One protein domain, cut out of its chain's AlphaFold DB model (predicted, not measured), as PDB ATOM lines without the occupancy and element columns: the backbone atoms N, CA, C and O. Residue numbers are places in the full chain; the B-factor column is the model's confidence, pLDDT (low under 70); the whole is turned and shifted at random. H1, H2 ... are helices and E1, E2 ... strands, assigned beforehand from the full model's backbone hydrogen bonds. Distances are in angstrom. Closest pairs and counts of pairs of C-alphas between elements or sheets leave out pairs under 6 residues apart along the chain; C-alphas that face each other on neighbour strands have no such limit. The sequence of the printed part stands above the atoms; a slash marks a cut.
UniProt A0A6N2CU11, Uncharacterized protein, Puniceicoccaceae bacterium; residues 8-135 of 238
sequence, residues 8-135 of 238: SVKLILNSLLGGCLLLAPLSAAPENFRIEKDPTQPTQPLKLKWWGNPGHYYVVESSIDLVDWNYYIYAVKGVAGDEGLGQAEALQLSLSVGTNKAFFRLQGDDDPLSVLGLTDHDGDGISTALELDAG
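Overview. This is residues 8 to 135 of the 238 residues of an uncharacterized protein of Puniceicoccaceae bacterium (UniProt A0A6N2CU11). Little is regular structure, but eight strands form a loose, incomplete barrel: twisted sheet E2-E1-E8-E5-E6 and small sheet E3-E4-E7 make its walls, open between E2 and E3 and between E6 and E7. H1 packs on E6. The printed part has 128 residues, 49 in named elements, mostly strand, ordered E1 to E8, then H1; both sheets are antiparallel. It is compact, radius of gyration of the C-alphas 14.7 A, spans 39 by 33 by 26 A.

Along the chain. E1, residues 8 to 14, begins at C-alpha (155.633, 171.812, 136.183). E2 is 19 to 22, E3 34 to 36, E4 46 to 49, E5 57 to 63, E6 73 to 77, E7 91 to 93, E8 101 to 109, 27.0 A long. H1, 128 to 134, ends at C-alpha (164.088, 191.510, 123.924).

Arrangement. Within hydrogen-bond range are N 9 and O 106 of E1 and E8, 2.8 A, and N 48 and O 91 of E4 and E7, 3.0 A. In H1 every O i to N i+4 pair is within range. H1 is on the larger sheet; C-alphas of Lys 77 and Leu 132 are closest to each other between E6 and H1, 6.1 A.

Size, cuts and confidence. The printed part has no cut. Links E2 to E3, E6 to E7 and E8 to H1 are long. Low-confidence stretches include residues 14 to 28 and 80 to 90.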
ATOM      1  N   SER A   8     154.367 172.129 135.522       77.19
ATOM      2  CA  SER A   8     155.633 171.812 136.183       77.19
ATOM      3  C   SER A   8     155.936 170.319 136.062       77.19
ATOM      4  O   SER A   8     155.244 169.475 136.638       77.19
ATOM      5  N   VAL A   9     156.997 169.984 135.328       77.50
ATOM      6  CA  VAL A   9     157.504 168.616 135.181       77.50
ATOM      7  C   VAL A   9     158.711 168.431 136.091       77.50
ATOM      8  O   VAL A   9     159.722 169.107 135.925       77.50
ATOM      9  N   LYS A  10     158.632 167.485 137.034       80.81
ATOM     10  CA  LYS A  10     159.703 167.198 138.004       80.81
ATOM     11  C   LYS A  10     160.436 165.903 137.668       80.81
ATOM     12  O   LYS A  10     159.807 164.875 137.398       80.81
ATOM     13  N   LEU A  11     161.765 165.949 137.720       76.06
ATOM     14  CA  LEU A  11     162.655 164.856 137.336       76.06
ATOM     15  C   LEU A  11     163.684 164.552 138.429       76.06
ATOM     16  O   LEU A  11     164.230 165.466 139.044       76.06
ATOM     17  N   ILE A  12     164.005 163.268 138.609       73.69
ATOM     18  CA  ILE A  12     165.226 162.831 139.303       73.69
ATOM     19  C   ILE A  12     166.191 162.260 138.272       73.69
ATOM     20  O   ILE A  12     165.877 161.280 137.591       73.69
ATOM     21  N   LEU A  13     167.399 162.814 138.237       71.88
ATOM     22  CA  LEU A  13     168.514 162.305 137.447       71.88
ATOM     23  C   LEU A  13     169.515 161.559 138.335       71.88
ATOM     24  O   LEU A  13     169.751 161.941 139.480       71.88
ATOM     25  N   ASN A  14     170.084 160.460 137.827       66.62
ATOM     26  CA  ASN A  14     171.051 159.622 138.544       66.62
ATOM     27  C   ASN A  14     172.178 159.161 137.603       66.62
ATOM     28  O   ASN A  14     171.982 158.249 136.793       66.62
ATOM     29  N   SER A  15     173.364 159.765 137.727       59.31
ATOM     30  CA  SER A  15     174.513 159.502 136.844       59.31
ATOM     31  C   SER A  15     175.001 158.055 136.917       59.31
ATOM     32  O   SER A  15     175.294 157.464 135.880       59.31
ATOM     33  N   LEU A  16     175.027 157.453 138.112       53.16
ATOM     34  CA  LEU A  16     175.588 156.112 138.342       53.16
ATOM     35  C   LEU A  16     174.837 154.980 137.630       53.16
ATOM     36  O   LEU A  16     175.415 153.924 137.388       53.16
ATOM     37  N   LEU A  17     173.552 155.177 137.329       51.53
ATOM     38  CA  LEU A  17     172.715 154.182 136.645       51.53
ATOM     39  C   LEU A  17     172.325 154.615 135.226       51.53
ATOM     40  O   LEU A  17     171.627 153.876 134.539       51.53
ATOM     41  N   GLY A  18     172.724 155.819 134.796       52.31
ATOM     42  CA  GLY A  18     172.298 156.415 133.525       52.31
ATOM     43  C   GLY A  18     170.780 156.595 133.384       52.31
ATOM     44  O   GLY A  18     170.303 156.792 132.271       52.31
ATOM     45  N   GLY A  19     170.035 156.490 134.487       54.69
ATOM     46  CA  GLY A  19     168.578 156.476 134.512       54.69
ATOM     47  C   GLY A  19     167.996 157.810 134.964       54.69
ATOM     48  O   GLY A  19     168.486 158.423 135.916       54.69
ATOM     49  N   CYS A  20     166.912 158.215 134.309       59.00
ATOM     50  CA  CYS A  20     166.049 159.302 134.747       59.00
ATOM     51  C   CYS A  20     164.713 158.726 135.226       59.00
ATOM     52  O   CYS A  20     164.168 157.826 134.587       59.00
ATOM     53  N   LEU A  21     164.175 159.257 136.326       60.19
ATOM     54  CA  LEU A  21     162.820 158.960 136.784       60.19
ATOM     55  C   LEU A  21     161.968 160.226 136.680       60.19
ATOM     56  O   LEU A  21     162.279 161.245 137.299       60.19
ATOM     57  N   LEU A  22     160.889 160.141 135.905       61.06
ATOM     58  CA  LEU A  22     159.850 161.163 135.856       61.06
ATOM     59  C   LEU A  22     158.977 161.039 137.114       61.06
ATOM     60  O   LEU A  22     158.485 159.950 137.408       61.06
ATOM     61  N   LEU A  23     158.790 162.135 137.854       57.22
ATOM     62  CA  LEU A  23     157.953 162.166 139.066       57.22
ATOM     63  C   LEU A  23     156.555 162.763 138.837       57.22
ATOM     64  O   LEU A  23     155.755 162.813 139.768       57.22
ATOM     65  N   ALA A  24     156.262 163.224 137.621       55.72
ATOM     66  CA  ALA A  24     154.999 163.853 137.246       55.72
ATOM     67  C   ALA A  24     154.239 163.003 136.207       55.72
ATOM     68  O   ALA A  24     154.870 162.299 135.413       55.72
ATOM     69  N   PRO A  25     152.894 163.060 136.165       53.56
ATOM     70  CA  PRO A  25     152.137 162.480 135.063       53.56
ATOM     71  C   PRO A  25     152.455 163.226 133.758       53.56
ATOM     72  O   PRO A  25     152.400 164.452 133.705       53.56
ATOM     73  N   LEU A  26     152.741 162.480 132.685       53.97
ATOM     74  CA  LEU A  26     153.121 163.037 131.375       53.97
ATOM     75  C   LEU A  26     152.037 163.947 130.756       53.97
ATOM     76  O   LEU A  26     152.337 164.760 129.895       53.97
ATOM     77  N   SER A  27     150.789 163.858 131.227       55.72
ATOM     78  CA  SER A  27     149.676 164.731 130.826       55.72
ATOM     79  C   SER A  27     149.820 166.199 131.257       55.72
ATOM     80  O   SER A  27     148.988 167.008 130.870       55.72
ATOM     81  N   ALA A  28     150.820 166.528 132.081       60.97
ATOM     82  CA  ALA A  28     151.182 167.893 132.468       60.97
ATOM     83  C   ALA A  28     152.546 168.322 131.886       60.97
ATOM     84  O   ALA A  28     153.204 169.205 132.429       60.97
ATOM     85  N   ALA A  29     153.017 167.650 130.834       71.44
ATOM     86  CA  ALA A  29     154.239 168.004 130.123       71.44
ATOM     87  C   ALA A  29     153.906 168.704 128.789       71.44
ATOM     88  O   ALA A  29     152.831 168.458 128.236       71.44
ATOM     89  N   PRO A  30     154.811 169.542 128.249       76.31
ATOM     90  CA  PRO A  30     154.623 170.152 126.937       76.31
ATOM     91  C   PRO A  30     154.617 169.080 125.839       76.31
ATOM     92  O   PRO A  30     155.071 167.947 126.040       76.31
ATOM     93  N   GLU A  31     154.084 169.416 124.665       77.62
ATOM     94  CA  GLU A  31     153.886 168.426 123.607       77.62
ATOM     95  C   GLU A  31     155.221 167.796 123.162       77.62
ATOM     96  O   GLU A  31     156.258 168.454 123.076       77.62
ATOM     97  N   ASN A  32     155.213 166.476 122.946       77.94
ATOM     98  CA  ASN A  32     156.402 165.669 122.642       77.94
ATOM     99  C   ASN A  32     157.576 165.816 123.634       77.94
ATOM    100  O   ASN A  32     158.732 165.567 123.268       77.94
ATOM    101  N   PHE A  33     157.282 166.152 124.899       80.62
ATOM    102  CA  PHE A  33     158.253 166.119 125.989       80.62
ATOM    103  C   PHE A  33     158.890 164.735 126.152       80.62
ATOM    104  O   PHE A  33     158.209 163.727 126.359       80.62
ATOM    105  N   ARG A  34     160.221 164.693 126.088       78.69
ATOM    106  CA  ARG A  34     161.019 163.470 126.144       78.69
ATOM    107  C   ARG A  34     162.437 163.735 126.638       78.69
ATOM    108  O   ARG A  34     162.962 164.845 126.562       78.69
ATOM    109  N   ILE A  35     163.057 162.667 127.124       79.25
ATOM    110  CA  ILE A  35     164.419 162.661 127.653       79.25
ATOM    111  C   ILE A  35     165.198 161.638 126.838       79.25
ATOM    112  O   ILE A  35     164.851 160.457 126.830       79.25
ATOM    113  N   GLU A  36     166.232 162.087 126.140       78.00
ATOM    114  CA  GLU A  36     167.029 161.246 125.252       78.00
ATOM    115  C   GLU A  36     168.433 161.032 125.822       78.00
ATOM    116  O   GLU A  36     169.061 161.951 126.351       78.00
ATOM    117  N   LYS A  37     168.950 159.809 125.665       75.94
ATOM    118  CA  LYS A  37     170.368 159.491 125.836       75.94
ATOM    119  C   LYS A  37     170.888 158.905 124.537       75.94
ATOM    120  O   LYS A  37     170.247 158.000 124.007       75.94
ATOM    121  N   ASP A  38     172.047 159.354 124.063       73.44
ATOM    122  CA  ASP A  38     172.739 158.670 122.967       73.44
ATOM    123  C   ASP A  38     173.236 157.295 123.474       73.44
ATOM    124  O   ASP A  38     174.110 157.244 124.349       73.44
ATOM    125  N   PRO A  39     172.700 156.163 122.971       69.50
ATOM    126  CA  PRO A  39     173.133 154.835 123.403       69.50
ATOM    127  C   PRO A  39     174.533 154.482 122.879       69.50
ATOM    128  O   PRO A  39     175.173 153.580 123.417       69.50
ATOM    129  N   THR A  40     175.015 155.174 121.843       77.19
ATOM    130  CA  THR A  40     176.356 155.001 121.270       77.19
ATOM    131  C   THR A  40     177.411 155.826 122.006       77.19
ATOM    132  O   THR A  40     178.587 155.466 121.990       77.19
ATOM    133  N   GLN A  41     176.994 156.879 122.719       73.12
ATOM    134  CA  GLN A  41     177.864 157.740 123.521       73.12
ATOM    135  C   GLN A  41     177.357 157.833 124.971       73.12
ATOM    136  O   GLN A  41     176.880 158.881 125.406       73.12
ATOM    137  N   PRO A  42     177.482 156.757 125.775       65.31
ATOM    138  CA  PRO A  42     176.891 156.679 127.115       65.31
ATOM    139  C   PRO A  42     177.479 157.670 128.138       65.31
ATOM    140  O   PRO A  42     176.934 157.797 129.238       65.31
ATOM    141  N   THR A  43     178.576 158.348 127.791       69.81
ATOM    142  CA  THR A  43     179.208 159.439 128.547       69.81
ATOM    143  C   THR A  43     178.657 160.825 128.205       69.81
ATOM    144  O   THR A  43     178.989 161.772 128.912       69.81
ATOM    145  N   GLN A  44     177.850 160.974 127.147       72.81
ATOM    146  CA  GLN A  44     177.152 162.232 126.884       72.81
ATOM    147  C   GLN A  44     176.098 162.516 127.970       72.81
ATOM    148  O   GLN A  44     175.519 161.573 128.535       72.81
ATOM    149  N   PRO A  45     175.828 163.804 128.250       72.75
ATOM    150  CA  PRO A  45     174.720 164.212 129.103       72.75
ATOM    151  C   PRO A  45     173.366 163.820 128.506       72.75
ATOM    152  O   PRO A  45     173.238 163.503 127.322       72.75
ATOM    153  N   LEU A  46     172.339 163.839 129.351       76.38
ATOM    154  CA  LEU A  46     170.967 163.578 128.927       76.38
ATOM    155  C   LEU A  46     170.394 164.824 128.248       76.38
ATOM    156  O   LEU A  46     170.630 165.940 128.700       76.38
ATOM    157  N   LYS A  47     169.646 164.641 127.161       78.44
ATOM    158  CA  LYS A  47     169.042 165.730 126.386       78.44
ATOM    159  C   LYS A  47     167.560 165.858 126.717       78.44
ATOM    160  O   LYS A  47     166.826 164.874 126.608       78.44
ATOM    161  N   LEU A  48     167.118 167.058 127.090       79.50
ATOM    162  CA  LEU A  48     165.707 167.377 127.322       79.50
ATOM    163  C   LEU A  48     165.093 167.999 126.057       79.50
ATOM    164  O   LEU A  48     165.634 168.967 125.526       79.50
ATOM    165  N   LYS A  49     163.983 167.441 125.558       80.88
ATOM    166  CA  LYS A  49     163.306 167.887 124.324       80.88
ATOM    167  C   LYS A  49     161.802 168.006 124.520       80.88
ATOM    168  O   LYS A  49     161.223 167.174 125.205       80.88
ATOM    169  N   TRP A  50     161.191 169.000 123.883       80.31
ATOM    170  CA  TRP A  50     159.744 169.200 123.733       80.31
ATOM    171  C   TRP A  50     159.475 170.157 122.568       80.31
ATOM    172  O   TRP A  50     160.399 170.827 122.107       80.31
ATOM    173  N   TRP A  51     158.238 170.236 122.086       77.75
ATOM    174  CA  TRP A  51     157.819 171.256 121.122       77.75
ATOM    175  C   TRP A  51     157.550 172.578 121.839       77.75
ATOM    176  O   TRP A  51     156.785 172.616 122.803       77.75
ATOM    177  N   GLY A  52     158.194 173.653 121.384       77.31
ATOM    178  CA  GLY A  52     157.949 174.992 121.911       77.31
ATOM    179  C   GLY A  52     156.597 175.520 121.434       77.31
ATOM    180  O   GLY A  52     156.353 175.609 120.233       77.31
ATOM    181  N   ASN A  53     155.724 175.897 122.363       78.12
ATOM    182  CA  ASN A  53     154.515 176.640 122.031       78.12
ATOM    183  C   ASN A  53     154.881 178.121 121.829       78.12
ATOM    184  O   ASN A  53     155.517 178.701 122.711       78.12
ATOM    185  N   PRO A  54     154.465 178.768 120.726       78.62
ATOM    186  CA  PRO A  54     154.619 180.209 120.552       78.62
ATOM    187  C   PRO A  54     154.049 180.986 121.733       78.62
ATOM    188  O   PRO A  54     152.941 180.695 122.185       78.62
ATOM    189  N   GLY A  55     154.799 181.973 122.218       78.75
ATOM    190  CA  GLY A  55     154.367 182.831 123.324       78.75
ATOM    191  C   GLY A  55     154.513 182.223 124.721       78.75
ATOM    192  O   GLY A  55     154.359 182.960 125.681       78.75
ATOM    193  N   HIS A  56     154.855 180.935 124.857       83.69
ATOM    194  CA  HIS A  56     155.181 180.365 126.166       83.69
ATOM    195  C   HIS A  56     156.616 180.688 126.578       83.69
ATOM    196  O   HIS A  56     157.545 180.522 125.784       83.69
ATOM    197  N   TYR A  57     156.799 181.018 127.848       85.88
ATOM    198  CA  TYR A  57     158.089 181.029 128.525       85.88
ATOM    199  C   TYR A  57     158.347 179.648 129.123       85.88
ATOM    200  O   TYR A  57     157.433 178.996 129.631       85.88
ATOM    201  N   TYR A  58     159.593 179.190 129.068       87.12
ATOM    202  CA  TYR A  58     160.026 177.928 129.655       87.12
ATOM    203  C   TYR A  58     161.267 178.158 130.505       87.12
ATOM    204  O   TYR A  58     162.256 178.685 130.000       87.12
ATOM    205  N   VAL A  59     161.251 177.691 131.755       87.50
ATOM    206  CA  VAL A  59     162.419 177.733 132.647       87.50
ATOM    207  C   VAL A  59     162.718 176.332 133.171       87.50
ATOM    208  O   VAL A  59     161.822 175.606 133.602       87.50
ATOM    209  N   VAL A  60     163.988 175.937 133.129       86.31
ATOM    210  CA  VAL A  60     164.506 174.715 133.743       86.31
ATOM    211  C   VAL A  60     165.420 175.095 134.893       86.31
ATOM    212  O   VAL A  60     166.498 175.630 134.665       86.31
ATOM    213  N   GLU A  61     165.020 174.756 136.111       86.50
ATOM    214  CA  GLU A  61     165.813 174.939 137.329       86.50
ATOM    215  C   GLU A  61     166.292 173.589 137.868       86.50
ATOM    216  O   GLU A  61     165.702 172.531 137.591       86.50
ATOM    217  N   SER A  62     167.338 173.611 138.693       85.38
ATOM    218  CA  SER A  62     167.891 172.396 139.287       85.38
ATOM    219  C   SER A  62     168.382 172.575 140.715       85.38
ATOM    220  O   SER A  62     168.884 173.619 141.121       85.38
ATOM    221  N   SER A  63     168.251 171.494 141.475       84.88
ATOM    222  CA  SER A  63     168.583 171.425 142.887       84.88
ATOM    223  C   SER A  63     169.295 170.114 143.197       84.88
ATOM    224  O   SER A  63     168.993 169.073 142.608       84.88
ATOM    225  N   ILE A  64     170.226 170.129 144.148       84.31
ATOM    226  CA  ILE A  64     170.889 168.912 144.642       84.31
ATOM    227  C   ILE A  64     170.227 168.344 145.908       84.31
ATOM    228  O   ILE A  64     170.479 167.190 146.258       84.31
ATOM    229  N   ASP A  65     169.355 169.117 146.560       84.69
ATOM    230  CA  ASP A  65     168.782 168.829 147.882       84.69
ATOM    231  C   ASP A  65     167.261 169.077 148.001       84.69
ATOM    232  O   ASP A  65     166.683 168.770 149.044       84.69
ATOM    233  N   LEU A  66     166.610 169.545 146.925       84.19
ATOM    234  CA  LEU A  66     165.218 170.025 146.830       84.19
ATOM    235  C   LEU A  66     164.927 171.366 147.531       84.19
ATOM    236  O   LEU A  66     163.775 171.810 147.492       84.19
ATOM    237  N   VAL A  67     165.931 172.014 148.121       83.62
ATOM    238  CA  VAL A  67     165.801 173.290 148.837       83.62
ATOM    239  C   VAL A  67     166.297 174.435 147.960       83.62
ATOM    240  O   VAL A  67     165.505 175.314 147.623       83.62
ATOM    241  N   ASP A  68     167.553 174.375 147.518       84.06
ATOM    242  CA  ASP A  68     168.172 175.425 146.705       84.06
ATOM    243  C   ASP A  68     168.040 175.076 145.214       84.06
ATOM    244  O   ASP A  68     168.561 174.050 144.768       84.06
ATOM    245  N   TRP A  69     167.329 175.904 144.437       83.38
ATOM    246  CA  TRP A  69     166.965 175.637 143.028       83.38
ATOM    247  C   TRP A  69     167.833 176.359 141.982       83.38
ATOM    248  O   TRP A  69     167.628 176.199 140.778       83.38
ATOM    249  N   ASN A  70     168.865 177.073 142.436       78.19
ATOM    250  CA  ASN A  70     169.696 177.939 141.598       78.19
ATOM    251  C   ASN A  70     171.010 177.259 141.163       78.19
ATOM    252  O   ASN A  70     171.994 177.931 140.865       78.19
ATOM    253  N   TYR A  71     171.077 175.920 141.172       72.25
ATOM    254  CA  TYR A  71     172.325 175.196 140.888       72.25
ATOM    255  C   TYR A  71     172.703 175.210 139.395       72.25
ATOM    256  O   TYR A  71     173.877 175.207 139.026       72.25
ATOM    257  N   TYR A  72     171.684 175.213 138.543       75.62
ATOM    258  CA  TYR A  72     171.755 175.411 137.101       75.62
ATOM    259  C   TYR A  72     170.359 175.834 136.657       75.62
ATOM    260  O   TYR A  72     169.390 175.146 137.002       75.62
ATOM    261  N   ILE A  73     170.282 176.938 135.920       83.00
ATOM    262  CA  ILE A  73     169.048 177.519 135.391       83.00
ATOM    263  C   ILE A  73     169.200 177.648 133.869       83.00
ATOM    264  O   ILE A  73     170.313 177.785 133.357       83.00
ATOM    265  N   TYR A  74     168.093 177.561 133.140       86.00
ATOM    266  CA  TYR A  74     168.009 177.851 131.713       86.00
ATOM    267  C   TYR A  74     166.609 178.381 131.390       86.00
ATOM    268  O   TYR A  74     165.636 177.749 131.797       86.00
ATOM    269  N   ALA A  75     166.497 179.476 130.639       88.31
ATOM    270  CA  ALA A  75     165.225 180.091 130.258       88.31
ATOM    271  C   ALA A  75     165.143 180.307 128.734       88.31
ATOM    272  O   ALA A  75     166.163 180.566 128.096       88.31
ATOM    273  N   VAL A  76     163.952 180.169 128.132       87.44
ATOM    274  CA  VAL A  76     163.718 180.438 126.697       87.44
ATOM    275  C   VAL A  76     162.240 180.714 126.385       87.44
ATOM    276  O   VAL A  76     161.352 180.182 127.056       87.44
ATOM    277  N   LYS A  77     161.964 181.480 125.321       85.88
ATOM    278  CA  LYS A  77     160.623 181.628 124.733       85.88
ATOM    279  C   LYS A  77     160.380 180.598 123.625       85.88
ATOM    280  O   LYS A  77     161.245 180.339 122.793       85.88
ATOM    281  N   GLY A  78     159.197 179.991 123.599       82.44
ATOM    282  CA  GLY A  78     158.818 178.997 122.596       82.44
ATOM    283  C   GLY A  78     158.563 179.589 121.207       82.44
ATOM    284  O   GLY A  78     157.992 180.671 121.065       82.44
ATOM    285  N   VAL A  79     158.943 178.832 120.173       75.88
ATOM    286  CA  VAL A  79     158.838 179.200 118.750       75.88
ATOM    287  C   VAL A  79     158.108 178.099 117.972       75.88
ATOM    288  O   VAL A  79     158.248 176.914 118.267       75.88
ATOM    289  N   ALA A  80     157.300 178.495 116.985       66.00
ATOM    290  CA  ALA A  80     156.364 177.614 116.287       66.00
ATOM    291  C   ALA A  80     157.046 176.544 115.421       66.00
ATOM    292  O   ALA A  80     157.854 176.866 114.555       66.00
ATOM    293  N   GLY A  81     156.587 175.295 115.538       55.50
ATOM    294  CA  GLY A  81     156.857 174.239 114.551       55.50
ATOM    295  C   GLY A  81     158.227 173.564 114.650       55.50
ATOM    296  O   GLY A  81     158.534 172.730 113.800       55.50
ATOM    297  N   ASP A  82     159.011 173.884 115.680       56.38
ATOM    298  CA  ASP A  82     160.388 173.424 115.855       56.38
ATOM    299  C   ASP A  82     160.549 172.412 117.010       56.38
ATOM    300  O   ASP A  82     160.040 172.587 118.123       56.38
ATOM    301  N   GLU A  83     161.288 171.327 116.751       56.25
ATOM    302  CA  GLU A  83     161.553 170.269 117.732       56.25
ATOM    303  C   GLU A  83     162.660 170.656 118.721       56.25
ATOM    304  O   GLU A  83     163.836 170.711 118.370       56.25
ATOM    305  N   GLY A  84     162.305 170.757 120.002       59.00
ATOM    306  CA  GLY A  84     163.252 170.954 121.091       59.00
ATOM    307  C   GLY A  84     163.513 172.426 121.361       59.00
ATOM    308  O   GLY A  84     164.333 173.031 120.687       59.00
ATOM    309  N   LEU A  85     162.918 172.959 122.432       58.97
ATOM    310  CA  LEU A  85     163.402 174.176 123.103       58.97
ATOM    311  C   LEU A  85     163.451 175.478 122.266       58.97
ATOM    312  O   LEU A  85     164.001 176.460 122.738       58.97
ATOM    313  N   GLY A  86     162.866 175.512 121.062       54.56
ATOM    314  CA  GLY A  86     162.581 176.741 120.304       54.56
ATOM    315  C   GLY A  86     163.655 177.438 119.434       54.56
ATOM    316  O   GLY A  86     163.325 178.472 118.874       54.56
ATOM    317  N   GLN A  87     164.903 177.028 119.192       55.44
ATOM    318  CA  GLN A  87     165.696 175.872 119.625       55.44
ATOM    319  C   GLN A  87     166.972 176.361 120.377       55.44
ATOM    320  O   GLN A  87     166.925 177.399 121.017       55.44
ATOM    321  N   ALA A  88     168.142 175.709 120.453       42.12
ATOM    322  CA  ALA A  88     168.884 174.880 119.494       42.12
ATOM    323  C   ALA A  88     169.282 173.508 120.077       42.12
ATOM    324  O   ALA A  88     170.123 173.422 120.969       42.12
ATOM    325  N   GLU A  89     168.707 172.425 119.542       51.06
ATOM    326  CA  GLU A  89     169.088 171.024 119.809       51.06
ATOM    327  C   GLU A  89     169.289 170.595 121.286       51.06
ATOM    328  O   GLU A  89     170.260 169.912 121.631       51.06
ATOM    329  N   ALA A  90     168.261 170.829 122.107       58.44
ATOM    330  CA  ALA A  90     168.000 170.125 123.372       58.44
ATOM    331  C   ALA A  90     168.987 170.362 124.530       58.44
ATOM    332  O   ALA A  90     170.112 169.853 124.541       58.44
ATOM    333  N   LEU A  91     168.490 171.026 125.580       70.94
ATOM    334  CA  LEU A  91     169.209 171.302 126.822       70.94
ATOM    335  C   LEU A  91     169.919 170.051 127.353       70.94
ATOM    336  O   LEU A  91     169.294 169.026 127.651       70.94
ATOM    337  N   GLN A  92     171.242 170.157 127.460       71.19
ATOM    338  CA  GLN A  92     172.117 169.083 127.908       71.19
ATOM    339  C   GLN A  92     172.204 169.084 129.433       71.19
ATOM    340  O   GLN A  92     173.017 169.787 130.032       71.19
ATOM    341  N   LEU A  93     171.387 168.241 130.057       71.00
ATOM    342  CA  LEU A  93     171.387 168.002 131.494       71.00
ATOM    343  C   LEU A  93     172.631 167.189 131.874       71.00
ATOM    344  O   LEU A  93     172.646 165.951 131.876       71.00
ATOM    345  N   SER A  94     173.699 167.927 132.164       63.25
ATOM    346  CA  SER A  94     174.961 167.415 132.690       63.25
ATOM    347  C   SER A  94     174.928 167.425 134.215       63.25
ATOM    348  O   SER A  94     174.538 168.417 134.823       63.25
ATOM    349  N   LEU A  95     175.388 166.344 134.845       59.09
ATOM    350  CA  LEU A  95     175.710 166.359 136.271       59.09
ATOM    351  C   LEU A  95     177.172 166.785 136.424       59.09
ATOM    352  O   LEU A  95     178.080 166.101 135.947       59.09
ATOM    353  N   SER A  96     177.384 167.930 137.063       50.31
ATOM    354  CA  SER A  96     178.698 168.426 137.466       50.31
ATOM    355  C   SER A  96     179.360 167.484 138.483       50.31
ATOM    356  O   SER A  96     178.718 166.700 139.188       50.31
ATOM    357  N   VAL A  97     180.692 167.531 138.538       43.91
ATOM    358  CA  VAL A  97     181.491 166.577 139.314       43.91
ATOM    359  C   VAL A  97     181.313 166.818 140.817       43.91
ATOM    360  O   VAL A  97     181.878 167.755 141.373       43.91
ATOM    361  N   GLY A  98     180.561 165.941 141.482       54.88
ATOM    362  CA  GLY A  98     180.393 165.956 142.940       54.88
ATOM    363  C   GLY A  98     179.133 165.244 143.431       54.88
ATOM    364  O   GLY A  98     179.150 164.653 144.510       54.88
ATOM    365  N   THR A  99     178.064 165.227 142.629       62.94
ATOM    366  CA  THR A  99     176.791 164.590 142.995       62.94
ATOM    367  C   THR A  99     176.437 163.433 142.059       62.94
ATOM    368  O   THR A  99     176.582 163.491 140.841       62.94
ATOM    369  N   ASN A 100     175.937 162.340 142.643       69.00
ATOM    370  CA  ASN A 100     175.441 161.188 141.879       69.00
ATOM    371  C   ASN A 100     173.955 161.318 141.501       69.00
ATOM    372  O   ASN A 100     173.407 160.458 140.811       69.00
ATOM    373  N   LYS A 101     173.288 162.363 142.003       74.00
ATOM    374  CA  LYS A 101     171.874 162.667 141.793       74.00
ATOM    375  C   LYS A 101     171.669 164.177 141.787       74.00
ATOM    376  O   LYS A 101     172.329 164.866 142.559       74.00
ATOM    377  N   ALA A 102     170.711 164.641 140.998       79.50
ATOM    378  CA  ALA A 102     170.117 165.965 141.149       79.50
ATOM    379  C   ALA A 102     168.642 165.928 140.732       79.50
ATOM    380  O   ALA A 102     168.176 164.988 140.073       79.50
ATOM    381  N   PHE A 103     167.923 166.955 141.151       83.06
ATOM    382  CA  PHE A 103     166.520 167.202 140.880       83.06
ATOM    383  C   PHE A 103     166.416 168.330 139.865       83.06
ATOM    384  O   PHE A 103     167.138 169.317 139.963       83.06
ATOM    385  N   PHE A 104     165.513 168.190 138.904       84.19
ATOM    386  CA  PHE A 104     165.244 169.222 137.909       84.19
ATOM    387  C   PHE A 104     163.745 169.475 137.857       84.19
ATOM    388  O   PHE A 104     162.948 168.543 138.022       84.19
ATOM    389  N   ARG A 105     163.361 170.726 137.612       84.06
ATOM    390  CA  ARG A 105     161.985 171.093 137.285       84.06
ATOM    391  C   ARG A 105     161.987 171.902 135.995       84.06
ATOM    392  O   ARG A 105     162.744 172.855 135.883       84.06
ATOM    393  N   LEU A 106     161.171 171.488 135.032       85.00
ATOM    394  CA  LEU A 106     160.791 172.316 133.890       85.00
ATOM    395  C   LEU A 106     159.454 172.963 134.236       85.00
ATOM    396  O   LEU A 106     158.500 172.248 134.547       85.00
ATOM    397  N   GLN A 107     159.395 174.282 134.169       86.12
ATOM    398  CA  GLN A 107     158.183 175.083 134.269       86.12
ATOM    399  C   GLN A 107     157.902 175.758 132.934       86.12
ATOM    400  O   GLN A 107     158.825 176.024 132.161       86.12
ATOM    401  N   GLY A 108     156.630 176.031 132.669       85.88
ATOM    402  CA  GLY A 108     156.243 176.881 131.558       85.88
ATOM    403  C   GLY A 108     154.865 177.493 131.749       85.88
ATOM    404  O   GLY A 108     154.009 176.910 132.424       85.88
ATOM    405  N   ASP A 109     154.709 178.670 131.159       84.94
ATOM    406  CA  ASP A 109     153.555 179.559 131.281       84.94
ATOM    407  C   ASP A 109     153.422 180.387 129.989       84.94
ATOM    408  O   ASP A 109     154.444 180.669 129.356       84.94
ATOM    409  N   ASP A 110     152.207 180.754 129.575       84.69
ATOM    410  CA  ASP A 110     151.970 181.719 128.485       84.69
ATOM    411  C   ASP A 110     151.627 183.128 128.973       84.69
ATOM    412  O   ASP A 110     151.576 184.059 128.167       84.69
ATOM    413  N   ASP A 111     151.481 183.310 130.285       80.31
ATOM    414  CA  ASP A 111     151.310 184.616 130.903       80.31
ATOM    415  C   ASP A 111     152.677 185.276 131.218       80.31
ATOM    416  O   ASP A 111     153.430 184.760 132.056       80.31
ATOM    417  N   PRO A 112     153.035 186.421 130.594       74.50
ATOM    418  CA  PRO A 112     154.241 187.175 130.949       74.50
ATOM    419  C   PRO A 112     154.186 187.780 132.363       74.50
ATOM    420  O   PRO A 112     155.240 188.070 132.926       74.50
ATOM    421  N   LEU A 113     152.990 187.936 132.945       73.88
ATOM    422  CA  LEU A 113     152.765 188.412 134.316       73.88
ATOM    423  C   LEU A 113     152.700 187.266 135.340       73.88
ATOM    424  O   LEU A 113     152.531 187.495 136.540       73.88
ATOM    425  N   SER A 114     152.892 186.020 134.899       79.31
ATOM    426  CA  SER A 114     153.085 184.891 135.807       79.31
ATOM    427  C   SER A 114     154.297 185.106 136.716       79.31
ATOM    428  O   SER A 114     155.259 185.789 136.367       79.31
ATOM    429  N   VAL A 115     154.328 184.410 137.858       80.81
ATOM    430  CA  VAL A 115     155.526 184.355 138.719       80.81
ATOM    431  C   VAL A 115     156.767 183.916 137.924       80.81
ATOM    432  O   VAL A 115     157.871 184.350 138.229       80.81
ATOM    433  N   LEU A 116     156.593 183.082 136.891       84.12
ATOM    434  CA  LEU A 116     157.669 182.647 136.000       84.12
ATOM    435  C   LEU A 116     158.201 183.801 135.136       84.12
ATOM    436  O   LEU A 116     159.411 183.995 135.070       84.12
ATOM    437  N   GLY A 117     157.304 184.557 134.498       83.19
ATOM    438  CA  GLY A 117     157.649 185.689 133.636       83.19
ATOM    439  C   GLY A 117     158.205 186.887 134.406       83.19
ATOM    440  O   GLY A 117     159.168 187.501 133.953       83.19
ATOM    441  N   LEU A 118     157.673 187.158 135.601       81.44
ATOM    442  CA  LEU A 118     158.111 188.239 136.490       81.44
ATOM    443  C   LEU A 118     159.359 187.911 137.327       81.44
ATOM    444  O   LEU A 118     159.843 188.782 138.050       81.44
ATOM    445  N   THR A 119     159.889 186.681 137.270       85.06
ATOM    446  CA  THR A 119     161.127 186.344 137.989       85.06
ATOM    447  C   THR A 119     162.309 187.121 137.405       85.06
ATOM    448  O   THR A 119     162.522 187.131 136.195       85.06
ATOM    449  N   ASP A 120     163.083 187.731 138.293       85.38
ATOM    450  CA  ASP A 120     164.356 188.412 138.056       85.38
ATOM    451  C   ASP A 120     165.448 187.442 138.544       85.38
ATOM    452  O   ASP A 120     165.524 187.130 139.738       85.38
ATOM    453  N   HIS A 121     166.156 186.807 137.606       87.75
ATOM    454  CA  HIS A 121     166.956 185.603 137.878       87.75
ATOM    455  C   HIS A 121     168.412 185.902 138.263       87.75
ATOM    456  O   HIS A 121     169.036 185.077 138.942       87.75
ATOM    457  N   ASP A 122     168.951 187.055 137.863       87.00
ATOM    458  CA  ASP A 122     170.311 187.491 138.193       87.00
ATOM    459  C   ASP A 122     170.377 188.773 139.048       87.00
ATOM    460  O   ASP A 122     171.418 189.034 139.665       87.00
ATOM    461  N   GLY A 123     169.253 189.477 139.220       85.38
ATOM    462  CA  GLY A 123     169.099 190.609 140.130       85.38
ATOM    463  C   GLY A 123     169.375 191.975 139.504       85.38
ATOM    464  O   GLY A 123     169.611 192.920 140.264       85.38
ATOM    465  N   ASP A 124     169.407 192.091 138.175       81.31
ATOM    466  CA  ASP A 124     169.736 193.335 137.472       81.31
ATOM    467  C   ASP A 124     168.595 194.372 137.446       81.31
ATOM    468  O   ASP A 124     168.854 195.579 137.418       81.31
ATOM    469  N   GLY A 125     167.341 193.928 137.561       79.06
ATOM    470  CA  GLY A 125     166.161 194.785 137.482       79.06
ATOM    471  C   GLY A 125     165.154 194.409 136.393       79.06
ATOM    472  O   GLY A 125     164.047 194.957 136.396       79.06
ATOM    473  N   ILE A 126     165.504 193.501 135.486       80.25
ATOM    474  CA  ILE A 126     164.680 193.073 134.356       80.25
ATOM    475  C   ILE A 126     163.940 191.773 134.729       80.25
ATOM    476  O   ILE A 126     164.263 191.091 135.702       80.25
ATOM    477  N   SER A 127     162.830 191.479 134.048       84.62
ATOM    478  CA  SER A 127     162.063 190.249 134.255       84.62
ATOM    479  C   SER A 127     162.294 189.254 133.122       84.62
ATOM    480  O   SER A 127     162.384 189.635 131.956       84.62
ATOM    481  N   THR A 128     162.285 187.965 133.456       86.81
ATOM    482  CA  THR A 128     162.533 186.850 132.525       86.81
ATOM    483  C   THR A 128     161.715 186.947 131.237       86.81
ATOM    484  O   THR A 128     162.225 186.655 130.158       86.81
ATOM    485  N   ALA A 129     160.439 187.339 131.323       84.69
ATOM    486  CA  ALA A 129     159.597 187.511 130.142       84.69
ATOM    487  C   ALA A 129     160.084 188.663 129.247       84.69
ATOM    488  O   ALA A 129     160.154 188.502 128.033       84.69
ATOM    489  N   LEU A 130     160.454 189.800 129.841       83.06
ATOM    490  CA  LEU A 130     160.914 190.990 129.129       83.06
ATOM    491  C   LEU A 130     162.280 190.765 128.464       83.06
ATOM    492  O   LEU A 130     162.468 191.117 127.301       83.06
ATOM    493  N   GLU A 131     163.202 190.107 129.160       88.00
ATOM    494  CA  GLU A 131     164.510 189.733 128.620       88.00
ATOM    495  C   GLU A 131     164.385 188.770 127.436       88.00
ATOM    496  O   GLU A 131     164.957 189.003 126.369       88.00
ATOM    497  N   LEU A 132     163.600 187.697 127.589       87.69
ATOM    498  CA  LEU A 132     163.390 186.714 126.525       87.69
ATOM    499  C   LEU A 132     162.678 187.308 125.304       87.69
ATOM    500  O   LEU A 132     162.916 186.853 124.183       87.69
ATOM    501  N   ASP A 133     161.843 188.326 125.503       83.19
ATOM    502  CA  ASP A 133     161.177 189.057 124.427       83.19
ATOM    503  C   ASP A 133     162.103 190.049 123.718       83.19
ATOM    504  O   ASP A 133     162.037 190.181 122.494       83.19
ATOM    505  N   ALA A 134     163.008 190.687 124.463       79.81
ATOM    506  CA  ALA A 134     164.088 191.510 123.924       79.81
ATOM    507  C   ALA A 134     165.209 190.680 123.258       79.81
ATOM    508  O   ALA A 134     166.057 191.232 122.552       79.81
ATOM    509  N   GLY A 135     165.222 189.355 123.450       82.62
ATOM    510  CA  GLY A 135     166.279 188.456 122.970       82.62
ATOM    511  C   GLY A 135     167.554 188.476 123.824       82.62
ATOM    512  O   GLY A 135     168.609 188.046 123.350       82.62
TER     513      GLY A 135